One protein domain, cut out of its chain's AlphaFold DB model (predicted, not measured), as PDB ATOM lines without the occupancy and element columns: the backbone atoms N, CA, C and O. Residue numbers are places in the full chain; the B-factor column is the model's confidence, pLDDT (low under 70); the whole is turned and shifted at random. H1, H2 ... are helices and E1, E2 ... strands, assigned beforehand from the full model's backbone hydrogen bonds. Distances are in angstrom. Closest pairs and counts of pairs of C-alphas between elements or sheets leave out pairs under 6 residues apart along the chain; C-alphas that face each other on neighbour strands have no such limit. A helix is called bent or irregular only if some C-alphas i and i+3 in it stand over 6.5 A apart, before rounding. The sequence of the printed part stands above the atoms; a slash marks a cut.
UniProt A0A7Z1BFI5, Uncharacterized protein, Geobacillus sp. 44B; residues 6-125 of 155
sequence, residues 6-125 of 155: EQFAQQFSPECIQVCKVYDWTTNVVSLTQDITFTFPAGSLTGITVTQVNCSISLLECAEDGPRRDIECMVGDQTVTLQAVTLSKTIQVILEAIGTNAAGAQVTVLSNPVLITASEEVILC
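What this domain is: This is residues 6 to 125 of the 155 residues of an uncharacterized protein of Geobacillus sp. 44B (UniProt A0A7Z1BFI5). A narrow, strongly twisted sheet is built along one long bent strand, E3, with E1 and E2 on one side and E4 and E5 on the other; H1 sticks out. The printed part has 120 residues, with H1, E1, E2, E3, E4, E5 in chain order, mostly strand, the pairs antiparallel. It is extended: radius of gyration of the C-alphas 21.5 A, spans 71 by 31 by 21 A.

How they stand to each other: H1, residues 6 to 11, stands free, with 0 of 2 O i to N i+4 and 0 of 3 O i to N i+3 pairs within hydrogen-bond range. E1, residues 49 to 64, is antiparallel to E3, residues 78 to 100 (N 54 and O 96, 2.9 A). E3 forms hairpins with E2, residues 69 to 75 (N 71 and O 82, 2.8 A), and E4, residues 106 to 110 (N 97 and O 109, 2.8 A): a meander, each strand the antiparallel neighbour of the one before. E5, residues 114 to 124, is antiparallel to E3 (N 87 and O 120, 2.8 A).

Where its parts are: H1 begins at C-alpha 6 (107.123, 105.395, 113.796). E3 spans 62.8 A, E1 43.4 A. E5 ends at C-alpha 124 (92.586, 97.373, 107.341).

The domain as a whole: The printed part has no cut; the H1 to E1 link is long. Residues 6 to 34, 73, 75 and 78 have pLDDT under 70.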
ATOM      1  N   GLU A   6     106.774 104.242 112.950       47.88
ATOM      2  CA  GLU A   6     107.123 105.395 113.796       47.88
ATOM      3  C   GLU A   6     107.774 106.534 113.002       47.88
ATOM      4  O   GLU A   6     107.600 107.705 113.337       47.88
ATOM      5  N   GLN A   7     108.482 106.211 111.915       45.94
ATOM      6  CA  GLN A   7     109.046 107.213 111.006       45.94
ATOM      7  C   GLN A   7     107.980 107.868 110.118       45.94
ATOM      8  O   GLN A   7     108.157 109.009 109.700       45.94
ATOM      9  N   PHE A   8     106.864 107.178 109.860       41.81
ATOM     10  CA  PHE A   8     105.757 107.687 109.044       41.81
ATOM     11  C   PHE A   8     104.861 108.676 109.809       41.81
ATOM     12  O   PHE A   8     104.317 109.611 109.226       41.81
ATOM     13  N   ALA A   9     104.737 108.504 111.128       43.56
ATOM     14  CA  ALA A   9     103.827 109.281 111.971       43.56
ATOM     15  C   ALA A   9     104.256 110.743 112.214       43.56
ATOM     16  O   ALA A   9     103.448 111.549 112.665       43.56
ATOM     17  N   GLN A  10     105.506 111.119 111.926       42.16
ATOM     18  CA  GLN A  10     106.031 112.449 112.280       42.16
ATOM     19  C   GLN A  10     105.650 113.571 111.300       42.16
ATOM     20  O   GLN A  10     105.937 114.735 111.577       42.16
ATOM     21  N   GLN A  11     105.004 113.254 110.173       42.16
ATOM     22  CA  GLN A  11     104.665 114.239 109.135       42.16
ATOM     23  C   GLN A  11     103.177 114.629 109.090       42.16
ATOM     24  O   GLN A  11     102.806 115.499 108.305       42.16
ATOM     25  N   PHE A  12     102.336 114.040 109.946       36.88
ATOM     26  CA  PHE A  12     100.886 114.245 109.935       36.88
ATOM     27  C   PHE A  12     100.368 114.645 111.320       36.88
ATOM     28  O   PHE A  12     100.786 114.098 112.339       36.88
ATOM     29  N   SER A  13      99.453 115.620 111.356       40.03
ATOM     30  CA  SER A  13      98.742 116.010 112.580       40.03
ATOM     31  C   SER A  13      97.955 114.807 113.113       40.03
ATOM     32  O   SER A  13      97.120 114.273 112.377       40.03
ATOM     33  N   PRO A  14      98.193 114.348 114.353       40.94
ATOM     34  CA  PRO A  14      97.562 113.143 114.861       40.94
ATOM     35  C   PRO A  14      96.125 113.455 115.292       40.94
ATOM     36  O   PRO A  14      95.890 113.936 116.395       40.94
ATOM     37  N   GLU A  15      95.150 113.122 114.448       37.41
ATOM     38  CA  GLU A  15      93.750 112.942 114.870       37.41
ATOM     39  C   GLU A  15      93.486 111.499 115.354       37.41
ATOM     40  O   GLU A  15      92.384 110.970 115.239       37.41
ATOM     41  N   CYS A  16      94.503 110.809 115.884       37.19
ATOM     42  CA  CYS A  16      94.380 109.425 116.343       37.19
ATOM     43  C   CYS A  16      93.941 109.363 117.815       37.19
ATOM     44  O   CYS A  16      94.619 109.887 118.699       37.19
ATOM     45  N   ILE A  17      92.849 108.650 118.105       34.12
ATOM     46  CA  ILE A  17      92.493 108.264 119.476       34.12
ATOM     47  C   ILE A  17      93.405 107.106 119.902       34.12
ATOM     48  O   ILE A  17      93.418 106.047 119.277       34.12
ATOM     49  N   GLN A  18      94.156 107.287 120.990       33.16
ATOM     50  CA  GLN A  18      94.927 106.217 121.625       33.16
ATOM     51  C   GLN A  18      94.002 105.314 122.453       33.16
ATOM     52  O   GLN A  18      93.633 105.644 123.578       33.16
ATOM     53  N   VAL A  19      93.671 104.138 121.924       36.47
ATOM     54  CA  VAL A  19      93.149 103.006 122.703       36.47
ATOM     55  C   VAL A  19      93.839 101.716 122.279       36.47
ATOM     56  O   VAL A  19      94.294 101.574 121.144       36.47
ATOM     57  N   CYS A  20      93.948 100.769 123.215       34.53
ATOM     58  CA  CYS A  20      94.545  99.461 122.977       34.53
ATOM     59  C   CYS A  20      93.807  98.725 121.846       34.53
ATOM     60  O   CYS A  20      92.737  98.166 122.063       34.53
ATOM     61  N   LYS A  21      94.449  98.686 120.672       41.72
ATOM     62  CA  LYS A  21      94.162  97.808 119.529       41.72
ATOM     63  C   LYS A  21      92.768  97.930 118.907       41.72
ATOM     64  O   LYS A  21      92.000  96.980 118.962       41.72
ATOM     65  N   VAL A  22      92.525  99.017 118.182       35.81
ATOM     66  CA  VAL A  22      91.904  98.969 116.846       35.81
ATOM     67  C   VAL A  22      92.494 100.155 116.083       35.81
ATOM     68  O   VAL A  22      92.176 101.296 116.399       35.81
ATOM     69  N   TYR A  23      93.409  99.914 115.144       41.09
ATOM     70  CA  TYR A  23      93.768 100.953 114.179       41.09
ATOM     71  C   TYR A  23      92.619 101.031 113.180       41.09
ATOM     72  O   TYR A  23      92.555 100.262 112.223       41.09
ATOM     73  N   ASP A  24      91.654 101.883 113.500       42.81
ATOM     74  CA  ASP A  24      90.683 102.378 112.541       42.81
ATOM     75  C   ASP A  24      91.402 103.458 111.719       42.81
ATOM     76  O   ASP A  24      92.158 104.240 112.287       42.81
ATOM     77  N   TRP A  25      91.193 103.444 110.405       44.00
ATOM     78  CA  TRP A  25      91.735 104.338 109.371       44.00
ATOM     79  C   TRP A  25      93.267 104.384 109.129       44.00
ATOM     80  O   TRP A  25      94.089 104.779 109.951       44.00
ATOM     81  N   THR A  26      93.648 104.074 107.884       45.47
ATOM     82  CA  THR A  26      94.887 104.543 107.246       45.47
ATOM     83  C   THR A  26      94.524 105.727 106.348       45.47
ATOM     84  O   THR A  26      93.595 105.641 105.547       45.47
ATOM     85  N   THR A  27      95.206 106.862 106.511       45.34
ATOM     86  CA  THR A  27      95.138 107.970 105.549       45.34
ATOM     87  C   THR A  27      96.321 107.832 104.607       45.34
ATOM     88  O   THR A  27      97.448 108.171 104.962       45.34
ATOM     89  N   ASN A  28      96.089 107.315 103.404       49.44
ATOM     90  CA  ASN A  28      97.069 107.440 102.338       49.44
ATOM     91  C   ASN A  28      96.741 108.709 101.552       49.44
ATOM     92  O   ASN A  28      95.689 108.824 100.922       49.44
ATOM     93  N   VAL A  29      97.625 109.701 101.625       48.31
ATOM     94  CA  VAL A  29      97.509 110.901 100.797       48.31
ATOM     95  C   VAL A  29      98.154 110.579  99.456       48.31
ATOM     96  O   VAL A  29      99.349 110.788  99.253       48.31
ATOM     97  N   VAL A  30      97.367 110.040  98.526       53.84
ATOM     98  CA  VAL A  30      97.807 109.910  97.135       53.84
ATOM     99  C   VAL A  30      97.748 111.297  96.502       53.84
ATOM    100  O   VAL A  30      96.680 111.797  96.154       53.84
ATOM    101  N   SER A  31      98.906 111.943  96.350       53.69
ATOM    102  CA  SER A  31      99.009 113.138  95.515       53.69
ATOM    103  C   SER A  31      98.985 112.709  94.051       53.69
ATOM    104  O   SER A  31      99.990 112.261  93.497       53.69
ATOM    105  N   LEU A  32      97.818 112.813  93.419       58.75
ATOM    106  CA  LEU A  32      97.693 112.610  91.983       58.75
ATOM    107  C   LEU A  32      98.144 113.895  91.274       58.75
ATOM    108  O   LEU A  32      97.362 114.821  91.073       58.75
ATOM    109  N   THR A  33      99.425 113.973  90.918       64.12
ATOM    110  CA  THR A  33      99.905 115.013  89.998       64.12
ATOM    111  C   THR A  33      99.720 114.488  88.580       64.12
ATOM    112  O   THR A  33     100.549 113.731  88.082       64.12
ATOM    113  N   GLN A  34      98.588 114.816  87.960       69.81
ATOM    114  CA  GLN A  34      98.305 114.476  86.568       69.81
ATOM    115  C   GLN A  34      98.016 115.742  85.767       69.81
ATOM    116  O   GLN A  34      97.295 116.626  86.230       69.81
ATOM    117  N   ASP A  35      98.539 115.788  84.544       81.12
ATOM    118  CA  ASP A  35      98.120 116.768  83.549       81.12
ATOM    119  C   ASP A  35      96.774 116.321  82.976       81.12
ATOM    120  O   ASP A  35      96.681 115.341  82.235       81.12
ATOM    121  N   ILE A  36      95.713 117.027  83.362       85.75
ATOM    122  CA  ILE A  36      94.341 116.683  82.995       85.75
ATOM    123  C   ILE A  36      93.811 117.729  82.029       85.75
ATOM    124  O   ILE A  36      93.853 118.931  82.292       85.75
ATOM    125  N   THR A  37      93.284 117.260  80.902       90.56
ATOM    126  CA  THR A  37      92.622 118.131  79.931       90.56
ATOM    127  C   THR A  37      91.165 118.324  80.323       90.56
ATOM    128  O   THR A  37      90.404 117.361  80.415       90.56
ATOM    129  N   PHE A  38      90.771 119.581  80.500       92.19
ATOM    130  CA  PHE A  38      89.385 119.972  80.725       92.19
ATOM    131  C   PHE A  38      88.816 120.600  79.460       92.19
ATOM    132  O   PHE A  38      89.498 121.344  78.757       92.19
ATOM    133  N   THR A  39      87.545 120.320  79.185       94.19
ATOM    134  CA  THR A  39      86.794 121.015  78.137       94.19
ATOM    135  C   THR A  39      85.831 121.987  78.789       94.19
ATOM    136  O   THR A  39      85.317 121.720  79.871       94.19
ATOM    137  N   PHE A  40      85.576 123.112  78.136       93.81
ATOM    138  CA  PHE A  40      84.581 124.083  78.572       93.81
ATOM    139  C   PHE A  40      83.393 124.060  77.607       93.81
ATOM    140  O   PHE A  40      83.546 123.616  76.462       93.81
ATOM    141  N   PRO A  41      82.199 124.510  78.031       93.06
ATOM    142  CA  PRO A  41      81.095 124.731  77.107       93.06
ATOM    143  C   PRO A  41      81.540 125.616  75.935       93.06
ATOM    144  O   PRO A  41      82.286 126.578  76.131       93.06
ATOM    145  N   ALA A  42      81.105 125.293  74.717       90.44
ATOM    146  CA  ALA A  42      81.588 125.959  73.510       90.44
ATOM    147  C   ALA A  42      81.409 127.488  73.584       90.44
ATOM    148  O   ALA A  42      80.320 127.971  73.900       90.44
ATOM    149  N   GLY A  43      82.479 128.239  73.301       87.69
ATOM    150  CA  GLY A  43      82.474 129.705  73.292       87.69
ATOM    151  C   GLY A  43      82.399 130.367  74.672       87.69
ATOM    152  O   GLY A  43      82.357 131.592  74.764       87.69
ATOM    153  N   SER A  44      82.380 129.592  75.759       90.38
ATOM    154  CA  SER A  44      82.232 130.136  77.116       90.38
ATOM    155  C   SER A  44      83.465 130.896  77.612       90.38
ATOM    156  O   SER A  44      83.331 131.775  78.459       90.38
ATOM    157  N   LEU A  45      84.645 130.608  77.056       90.31
ATOM    158  CA  LEU A  45      85.887 131.332  77.343       90.31
ATOM    159  C   LEU A  45      86.224 132.399  76.287       90.31
ATOM    160  O   LEU A  45      87.194 133.139  76.455       90.31
ATOM    161  N   THR A  46      85.438 132.526  75.214       90.19
ATOM    162  CA  THR A  46      85.732 133.477  74.135       90.19
ATOM    163  C   THR A  46      85.665 134.917  74.639       90.19
ATOM    164  O   THR A  46      84.659 135.359  75.196       90.19
ATOM    165  N   GLY A  47      86.743 135.675  74.423       87.94
ATOM    166  CA  GLY A  47      86.835 137.069  74.867       87.94
ATOM    167  C   GLY A  47      86.929 137.241  76.388       87.94
ATOM    168  O   GLY A  47      86.735 138.356  76.882       87.94
ATOM    169  N   ILE A  48      87.219 136.163  77.126       91.38
ATOM    170  CA  ILE A  48      87.490 136.193  78.562       91.38
ATOM    171  C   ILE A  48      88.999 136.138  78.785       91.38
ATOM    172  O   ILE A  48      89.673 135.200  78.370       91.38
ATOM    173  N   THR A  49      89.538 137.128  79.491       92.62
ATOM    174  CA  THR A  49      90.905 137.052  80.018       92.62
ATOM    175  C   THR A  49      90.854 136.362  81.375       92.62
ATOM    176  O   THR A  49      90.428 136.970  82.359       92.62
ATOM    177  N   VAL A  50      91.230 135.084  81.422       93.12
ATOM    178  CA  VAL A  50      91.245 134.287  82.659       93.12
ATOM    179  C   VAL A  50      92.365 134.774  83.577       93.12
ATOM    180  O   VAL A  50      93.519 134.870  83.166       93.12
ATOM    181  N   THR A  51      92.029 135.070  84.831       93.38
ATOM    182  CA  THR A  51      92.973 135.563  85.848       93.38
ATOM    183  C   THR A  51      93.195 134.569  86.980       93.38
ATOM    184  O   THR A  51      94.234 134.600  87.631       93.38
ATOM    185  N   GLN A  52      92.218 133.702  87.236       93.75
ATOM    186  CA  GLN A  52      92.266 132.716  88.306       93.75
ATOM    187  C   GLN A  52      91.532 131.453  87.867       93.75
ATOM    188  O   GLN A  52      90.515 131.527  87.182       93.75
ATOM    189  N   VAL A  53      92.038 130.296  88.288       94.75
ATOM    190  CA  VAL A  53      91.360 129.014  88.102       94.75
ATOM    191  C   VAL A  53      91.332 128.290  89.436       94.75
ATOM    192  O   VAL A  53      92.378 128.022  90.024       94.75
ATOM    193  N   ASN A  54      90.130 127.982  89.904       94.31
ATOM    194  CA  ASN A  54      89.907 127.117  91.052       94.31
ATOM    195  C   ASN A  54      89.460 125.740  90.562       94.31
ATOM    196  O   ASN A  54      89.090 125.557  89.401       94.31
ATOM    197  N   CYS A  55      89.464 124.764  91.461       92.81
ATOM    198  CA  CYS A  55      88.913 123.455  91.172       92.81
ATOM    199  C   CYS A  55      88.113 122.924  92.353       92.81
ATOM    200  O   CYS A  55      88.425 123.192  93.513       92.81
ATOM    201  N   SER A  56      87.072 122.164  92.037       91.25
ATOM    202  CA  SER A  56      86.257 121.446  93.004       91.25
ATOM    203  C   SER A  56      86.274 119.959  92.681       91.25
ATOM    204  O   SER A  56      86.379 119.558  91.519       91.25
ATOM    205  N   ILE A  57      86.215 119.145  93.733       89.44
ATOM    206  CA  ILE A  57      86.226 117.688  93.637       89.44
ATOM    207  C   ILE A  57      85.039 117.098  94.389       89.44
ATOM    208  O   ILE A  57      84.735 117.526  95.507       89.44
ATOM    209  N   SER A  58      84.408 116.086  93.809       89.62
ATOM    210  CA  SER A  58      83.365 115.285  94.451       89.62
ATOM    211  C   SER A  58      83.658 113.795  94.284       89.62
ATOM    212  O   SER A  58      84.022 113.333  93.203       89.62
ATOM    213  N   LEU A  59      83.530 113.030  95.365       88.81
ATOM    214  CA  LEU A  59      83.597 111.574  95.341       88.81
ATOM    215  C   LEU A  59      82.277 111.041  94.782       88.81
ATOM    216  O   LEU A  59      81.223 111.262  95.376       88.81
ATOM    217  N   LEU A  60      82.341 110.359  93.641       90.75
ATOM    218  CA  LEU A  60      81.169 109.730  93.031       90.75
ATOM    219  C   LEU A  60      81.008 108.290  93.496       90.75
ATOM    220  O   LEU A  60      79.901 107.853  93.796       90.75
ATOM    221  N   GLU A  61      82.118 107.561  93.549       90.06
ATOM    222  CA  GLU A  61      82.119 106.146  93.878       90.06
ATOM    223  C   GLU A  61      83.380 105.785  94.653       90.06
ATOM    224  O   GLU A  61      84.470 106.295  94.383       90.06
ATOM    225  N   CYS A  62      83.216 104.887  95.614       87.44
ATOM    226  CA  CYS A  62      84.308 104.201  96.271       87.44
ATOM    227  C   CYS A  62      83.847 102.791  96.597       87.44
ATOM    228  O   CYS A  62      82.865 102.617  97.321       87.44
ATOM    229  N   ALA A  63      84.543 101.804  96.055       87.44
ATOM    230  CA  ALA A  63      84.201 100.407  96.234       87.44
ATOM    231  C   ALA A  63      85.462  99.567  96.396       87.44
ATOM    232  O   ALA A  63      86.542  99.946  95.942       87.44
ATOM    233  N   GLU A  64      85.313  98.413  97.036       88.88
ATOM    234  CA  GLU A  64      86.347  97.385  97.013       88.88
ATOM    235  C   GLU A  64      86.495  96.847  95.589       88.88
ATOM    236  O   GLU A  64      85.516  96.478  94.941       88.88
ATOM    237  N   ASP A  65      87.731  96.821  95.113       89.31
ATOM    238  CA  ASP A  65      88.104  96.377  93.779       89.31
ATOM    239  C   ASP A  65      88.956  95.114  93.888       89.31
ATOM    240  O   ASP A  65      90.183  95.149  93.973       89.31
ATOM    241  N   GLY A  66      88.269  93.976  93.946       87.56
ATOM    242  CA  GLY A  66      88.887  92.657  94.023       87.56
ATOM    243  C   GLY A  66      88.880  92.028  95.421       87.56
ATOM    244  O   GLY A  66      88.288  92.560  96.361       87.56
ATOM    245  N   PRO A  67      89.480  90.832  95.553       88.62
ATOM    246  CA  PRO A  67      89.476  90.087  96.802       88.62
ATOM    247  C   PRO A  67      90.427  90.710  97.824       88.62
ATOM    248  O   PRO A  67      91.516  91.186  97.488       88.62
ATOM    249  N   ARG A  68      90.046  90.622  99.097       88.50
ATOM    250  CA  ARG A  68      90.927  90.973 100.211       88.50
ATOM    251  C   ARG A  68      92.069  89.965 100.312       88.50
ATOM    252  O   ARG A  68      91.907  88.789  99.983       88.50
ATOM    253  N   ARG A  69      93.238  90.426 100.758       87.81
ATOM    254  CA  ARG A  69      94.416  89.575 100.964       87.81
ATOM    255  C   ARG A  69      94.862  89.651 102.410       87.81
ATOM    256  O   ARG A  69      95.155  90.738 102.901       87.81
ATOM    257  N   ASP A  70      94.974  88.503 103.060       86.31
ATOM    258  CA  ASP A  70      95.553  88.444 104.395       86.31
ATOM    259  C   ASP A  70      97.047  88.770 104.335       86.31
ATOM    260  O   ASP A  70      97.796  88.255 103.498       86.31
ATOM    261  N   ILE A  71      97.476  89.644 105.237       79.38
ATOM    262  CA  ILE A  71      98.870  90.024 105.419       79.38
ATOM    263  C   ILE A  71      99.246  89.904 106.892       79.38
ATOM    264  O   ILE A  71      98.514  90.327 107.786       79.38
ATOM    265  N   GLU A  72     100.414  89.331 107.156       80.75
ATOM    266  CA  GLU A  72     100.964  89.251 108.506       80.75
ATOM    267  C   GLU A  72     101.814  90.489 108.786       80.75
ATOM    268  O   GLU A  72     102.779  90.782 108.080       80.75
ATOM    269  N   CYS A  73     101.447  91.227 109.829       68.06
ATOM    270  CA  CYS A  73     102.159  92.412 110.284       68.06
ATOM    271  C   CYS A  73     102.689  92.185 111.701       68.06
ATOM    272  O   CYS A  73     102.027  91.575 112.540       68.06
ATOM    273  N   MET A  74     103.883  92.700 111.983       71.44
ATOM    274  CA  MET A  74     104.468  92.673 113.322       71.44
ATOM    275  C   MET A  74     104.160  94.000 114.023       71.44
ATOM    276  O   MET A  74     104.546  95.061 113.536       71.44
ATOM    277  N   VAL A  75     103.446  93.946 115.148       67.25
ATOM    278  CA  VAL A  75     103.105  95.114 115.977       67.25
ATOM    279  C   VAL A  75     103.674  94.878 117.375       67.25
ATOM    280  O   VAL A  75     103.127  94.096 118.157       67.25
ATOM    281  N   GLY A  76     104.809  95.515 117.672       77.19
ATOM    282  CA  GLY A  76     105.645  95.141 118.816       77.19
ATOM    283  C   GLY A  76     106.199  93.724 118.633       77.19
ATOM    284  O   GLY A  76     106.687  93.396 117.558       77.19
ATOM    285  N   ASP A  77     106.052  92.868 119.646       82.31
ATOM    286  CA  ASP A  77     106.495  91.463 119.603       82.31
ATOM    287  C   ASP A  77     105.387  90.481 119.169       82.31
ATOM    288  O   ASP A  77     105.515  89.267 119.327       82.31
ATOM    289  N   GLN A  78     104.258  90.988 118.663       68.31
ATOM    290  CA  GLN A  78     103.110  90.168 118.271       68.31
ATOM    291  C   GLN A  78     102.886  90.206 116.762       68.31
ATOM    292  O   GLN A  78     102.889  91.268 116.141       68.31
ATOM    293  N   THR A  79     102.644  89.029 116.182       75.75
ATOM    294  CA  THR A  79     102.187  88.903 114.793       75.75
ATOM    295  C   THR A  79     100.669  89.021 114.763       75.75
ATOM    296  O   THR A  79      99.976  88.335 115.516       75.75
ATOM    297  N   VAL A  80     100.156  89.914 113.920       76.88
ATOM    298  CA  VAL A  80      98.726  90.129 113.692       76.88
ATOM    299  C   VAL A  80      98.410  89.957 112.212       76.88
ATOM    300  O   VAL A  80      99.186  90.377 111.355       76.88
ATOM    301  N   THR A  81      97.263  89.356 111.916       78.75
ATOM    302  CA  THR A  81      96.750  89.244 110.548       78.75
ATOM    303  C   THR A  81      95.854  90.441 110.260       78.75
ATOM    304  O   THR A  81      94.884  90.678 110.980       78.75
ATOM    305  N   LEU A  82      96.196  91.199 109.223       80.81
ATOM    306  CA  LEU A  82      95.422  92.321 108.695       80.81
ATOM    307  C   LEU A  82      94.972  91.997 107.269       80.81
ATOM    308  O   LEU A  82      95.482  91.055 106.664       80.81
ATOM    309  N   GLN A  83      94.053  92.784 106.716       78.38
ATOM    310  CA  GLN A  83      93.607  92.621 105.334       78.38
ATOM    311  C   GLN A  83      94.086  93.783 104.470       78.38
ATOM    312  O   GLN A  83      93.779  94.942 104.745       78.38
ATOM    313  N   ALA A  84      94.828  93.472 103.409       83.56
ATOM    314  CA  ALA A  84      95.059  94.394 102.310       83.56
ATOM    315  C   ALA A  84      93.810  94.411 101.420       83.56
ATOM    316  O   ALA A  84      93.386  93.373 100.902       83.56
ATOM    317  N   VAL A  85      93.217  95.591 101.273       83.00
ATOM    318  CA  VAL A  85      91.993  95.842 100.514       83.00
ATOM    319  C   VAL A  85      92.319  96.849  99.422       83.00
ATOM    320  O   VAL A  85      92.824  97.935  99.702       83.00
ATOM    321  N   THR A  86      92.040  96.490  98.172       86.94
ATOM    322  CA  THR A  86      92.138  97.434  97.057       86.94
ATOM    323  C   THR A  86      90.813  98.174  96.943       86.94
ATOM    324  O   THR A  86      89.756  97.552  96.899       86.94
ATOM    325  N   LEU A  87      90.863  99.499  96.935       85.94
ATOM    326  CA  LEU A  87      89.720 100.381  96.767       85.94
ATOM    327  C   LEU A  87      89.836 101.085  95.422       85.94
ATOM    328  O   LEU A  87      90.847 101.729  95.151       85.94
ATOM    329  N   SER A  88      88.791 101.012  94.608       89.94
ATOM    330  CA  SER A  88      88.640 101.846  93.420       89.94
ATOM    331  C   SER A  88      87.806 103.069  93.776       89.94
ATOM    332  O   SER A  88      86.698 102.953  94.304       89.94
ATOM    333  N   LYS A  89      88.366 104.254  93.526       87.56
ATOM    334  CA  LYS A  89      87.751 105.551  93.808       87.56
ATOM    335  C   LYS A  89      87.564 106.301  92.504       87.56
ATOM    336  O   LYS A  89      88.541 106.574  91.807       87.56
ATOM    337  N   THR A  90      86.330 106.698  92.222       90.69
ATOM    338  CA  THR A  90      86.011 107.583  91.103       90.69
ATOM    339  C   THR A  90      85.620 108.946  91.646       90.69
ATOM    340  O   THR A  90      84.635 109.087  92.376       90.69
ATOM    341  N   ILE A  91      86.397 109.959  91.274       90.31
ATOM    342  CA  ILE A  91      86.130 111.357  91.598       90.31
ATOM    343  C   ILE A  91      85.746 112.126  90.341       90.31
ATOM    344  O   ILE A  91      86.188 111.823  89.232       90.31
ATOM    345  N   GLN A  92      84.941 113.155  90.537       92.88
ATOM    346  CA  GLN A  92      84.638 114.157  89.536       92.88
ATOM    347  C   GLN A  92      85.375 115.445  89.881       92.88
ATOM    348  O   GLN A  92      85.355 115.886  91.029       92.88
ATOM    349  N   VAL A  93      86.000 116.052  88.873       92.69
ATOM    350  CA  VAL A  93      86.689 117.339  88.981       92.69
ATOM    351  C   VAL A  93      86.039 118.342  88.041       92.69
ATOM    352  O   VAL A  93      85.801 118.042  86.868       92.69
ATOM    353  N   ILE A  94      85.761 119.538  88.551       94.94
ATOM    354  CA  ILE A  94      85.246 120.672  87.778       94.94
ATOM    355  C   ILE A  94      86.175 121.862  88.018       94.94
ATOM    356  O   ILE A  94      86.483 122.190  89.166       94.94
ATOM    357  N   LEU A  95      86.617 122.510  86.939       95.56
ATOM    358  CA  LEU A  95      87.351 123.767  87.025       95.56
ATOM    359  C   LEU A  95      86.388 124.949  87.022       95.56
ATOM    360  O   LEU A  95      85.417 124.979  86.268       95.56
ATOM    361  N   GLU A  96      86.718 125.947  87.827       96.06
ATOM    362  CA  GLU A  96      86.082 127.255  87.843       96.06
ATOM    363  C   GLU A  96      87.103 128.286  87.356       96.06
ATOM    364  O   GLU A  96      88.037 128.643  88.074       96.06
ATOM    365  N   ALA A  97      86.944 128.747  86.117       95.19
ATOM    366  CA  ALA A  97      87.758 129.804  85.538       95.19
ATOM    367  C   ALA A  97      87.108 131.163  85.815       95.19
ATOM    368  O   ALA A  97      85.966 131.413  85.430       95.19
ATOM    369  N   ILE A  98      87.849 132.051  86.468       95.81
ATOM    370  CA  ILE A  98      87.428 133.408  86.802       95.81
ATOM    371  C   ILE A  98      88.268 134.373  85.971       95.81
ATOM    372  O   ILE A  98      89.499 134.279  85.935       95.81
ATOM    373  N   GLY A  99      87.608 135.312  85.304       94.69
ATOM    374  CA  GLY A  99      88.267 136.279  84.440       94.69
ATOM    375  C   GLY A  99      87.444 137.533  84.202       94.69
ATOM    376  O   GLY A  99      86.438 137.784  84.865       94.69
ATOM    377  N   THR A 100      87.883 138.339  83.242       96.56
ATOM    378  CA  THR A 100      87.203 139.575  82.836       96.56
ATOM    379  C   THR A 100      86.834 139.509  81.360       96.56
ATOM    380  O   THR A 100      87.645 139.078  80.539       96.56
ATOM    381  N   ASN A 101      85.616 139.926  81.014       93.88
ATOM    382  CA  ASN A 101      85.173 140.015  79.623       93.88
ATOM    383  C   ASN A 101      85.597 141.338  78.957       93.88
ATOM    384  O   ASN A 101      86.095 142.255  79.609       93.88
ATOM    385  N   ALA A 102      85.330 141.473  77.656       91.12
ATOM    386  CA  ALA A 102      85.637 142.688  76.893       91.12
ATOM    387  C   ALA A 102      84.953 143.970  77.424       91.12
ATOM    388  O   ALA A 102      85.424 145.072  77.152       91.12
ATOM    389  N   ALA A 103      83.862 143.844  78.185       93.00
ATOM    390  CA  ALA A 103      83.168 144.965  78.821       93.00
ATOM    391  C   ALA A 103      83.747 145.335  80.203       93.00
ATOM    392  O   ALA A 103      83.230 146.240  80.856       93.00
ATOM    393  N   GLY A 104      84.795 144.646  80.668       92.12
ATOM    394  CA  GLY A 104      85.402 144.876  81.981       92.12
ATOM    395  C   GLY A 104      84.650 144.226  83.148       92.12
ATOM    396  O   GLY A 104      85.012 144.453  84.299       92.12
ATOM    397  N   ALA A 105      83.614 143.425  82.885       94.81
ATOM    398  CA  ALA A 105      82.873 142.720  83.925       94.81
ATOM    399  C   ALA A 105      83.561 141.399  84.289       94.81
ATOM    400  O   ALA A 105      84.068 140.689  83.415       94.81
ATOM    401  N   GLN A 106      83.538 141.059  85.578       95.88
ATOM    402  CA  GLN A 106      84.007 139.764  86.059       95.88
ATOM    403  C   GLN A 106      83.040 138.660  85.627       95.88
ATOM    404  O   GLN A 106      81.823 138.802  85.754       95.88
ATOM    405  N   VAL A 107      83.592 137.560  85.125       95.38
ATOM    406  CA  VAL A 107      82.845 136.385  84.677       95.38
ATOM    407  C   VAL A 107      83.462 135.140  85.296       95.38
ATOM    408  O   VAL A 107      84.685 135.024  85.391       95.38
ATOM    409  N   THR A 108      82.594 134.212  85.683       96.38
ATOM    410  CA  THR A 108      82.960 132.877  86.147       96.38
ATOM    411  C   THR A 108      82.417 131.850  85.161       96.38
ATOM    412  O   THR A 108      81.238 131.892  84.809       96.38
ATOM    413  N   VAL A 109      83.272 130.931  84.720       95.44
ATOM    414  CA  VAL A 109      82.953 129.885  83.746       95.44
ATOM    415  C   VAL A 109      83.352 128.531  84.314       95.44
ATOM    416  O   VAL A 109      84.473 128.355  84.790       95.44
ATOM    417  N   LEU A 110      82.441 127.563  84.248       96.38
ATOM    418  CA  LEU A 110      82.692 126.199  84.704       96.38
ATOM    419  C   LEU A 110      83.092 125.302  83.533       96.38
ATOM    420  O   LEU A 110      82.528 125.409  82.441       96.38
ATOM    421  N   SER A 111      84.040 124.398  83.766       96.25
ATOM    422  CA  SER A 111      84.362 123.341  82.809       96.25
ATOM    423  C   SER A 111      83.263 122.279  82.764       96.25
ATOM    424  O   SER A 111      82.468 122.123  83.694       96.25
ATOM    425  N   ASN A 112      83.270 121.470  81.708       95.75
ATOM    426  CA  ASN A 112      82.619 120.170  81.748       95.75
ATOM    427  C   ASN A 112      83.303 119.298  82.821       95.75
ATOM    428  O   ASN A 112      84.519 119.429  83.025       95.75
ATOM    429  N   PRO A 113      82.561 118.410  83.505       95.44
ATOM    430  CA  PRO A 113      83.149 117.543  84.514       95.44
ATOM    431  C   PRO A 113      84.110 116.526  83.896       95.44
ATOM    432  O   PRO A 113      83.802 115.914  82.873       95.44
ATOM    433  N   VAL A 114      85.248 116.306  84.552       94.06
ATOM    434  CA  VAL A 114      86.192 115.234  84.219       94.06
ATOM    435  C   VAL A 114      86.145 114.176  85.310       94.06
ATOM    436  O   VAL A 114      86.129 114.506  86.496       94.06
ATOM    437  N   LEU A 115      86.110 112.907  84.908       93.25
ATOM    438  CA  LEU A 115      86.151 111.775  85.825       93.25
ATOM    439  C   LEU A 115      87.571 111.231  85.913       93.25
ATOM    440  O   LEU A 115      88.223 111.017  84.891       93.25
ATOM    441  N   ILE A 116      88.025 110.989  87.136       89.19
ATOM    442  CA  ILE A 116      89.313 110.369  87.422       89.19
ATOM    443  C   ILE A 116      89.035 109.156  88.291       89.19
ATOM    444  O   ILE A 116      88.416 109.281  89.350       89.19
ATOM    445  N   THR A 117      89.518 107.999  87.855       89.31
ATOM    446  CA  THR A 117      89.473 106.772  88.646       89.31
ATOM    447  C   THR A 117      90.881 106.411  89.082       89.31
ATOM    448  O   THR A 117      91.805 106.382  88.268       89.31
ATOM    449  N   ALA A 118      91.043 106.151  90.374       84.56
ATOM    450  CA  ALA A 118      92.294 105.713  90.967       84.56
ATOM    451  C   ALA A 118      92.041 104.501  91.863       84.56
ATOM    452  O   ALA A 118      91.065 104.471  92.613       84.56
ATOM    453  N   SER A 119      92.946 103.528  91.795       84.75
ATOM    454  CA  SER A 119      92.961 102.386  92.703       84.75
ATOM    455  C   SER A 119      93.985 102.632  93.807       84.75
ATOM    456  O   SER A 119      95.106 103.069  93.543       84.75
ATOM    457  N   GLU A 120      93.604 102.344  95.041       78.62
ATOM    458  CA  GLU A 120      94.437 102.500  96.227       78.62
ATOM    459  C   GLU A 120      94.402 101.208  97.038       78.62
ATOM    460  O   GLU A 120      93.334 100.660  97.284       78.62
ATOM    461  N   GLU A 121      95.560 100.725  97.477       80.06
ATOM    462  CA  GLU A 121      95.622  99.604  98.411       80.06
ATOM    463  C   GLU A 121      95.758 100.136  99.841       80.06
ATOM    464  O   GLU A 121      96.684 100.887 100.155       80.06
ATOM    465  N   VAL A 122      94.829  99.731 100.705       76.88
ATOM    466  CA  VAL A 122      94.801 100.078 102.127       76.88
ATOM    467  C   VAL A 122      94.893  98.822 102.981       76.88
ATOM    468  O   VAL A 122      94.364  97.769 102.634       76.88
ATOM    469  N   ILE A 123      95.563  98.931 104.125       76.94
ATOM    470  CA  ILE A 123      95.661  97.852 105.109       76.94
ATOM    471  C   ILE A 123      94.645  98.130 106.213       76.94
ATOM    472  O   ILE A 123      94.733  99.157 106.885       76.94
ATOM    473  N   LEU A 124      93.693  97.220 106.403       73.69
ATOM    474  CA  LEU A 124      92.586  97.373 107.341       73.69
ATOM    475  C   LEU A 124      92.521  96.210 108.335       73.69
ATOM    476  O   LEU A 124      92.718  95.044 107.988       73.69
ATOM    477  N   CYS A 125      92.124  96.522 109.570       72.44
ATOM    478  CA  CYS A 125      91.626  95.549 110.547       72.44
ATOM    479  C   CYS A 125      90.159  95.176 110.248       72.44
ATOM    480  O   CYS A 125      89.306  95.234 111.131       72.44
TER     481      CYS A 125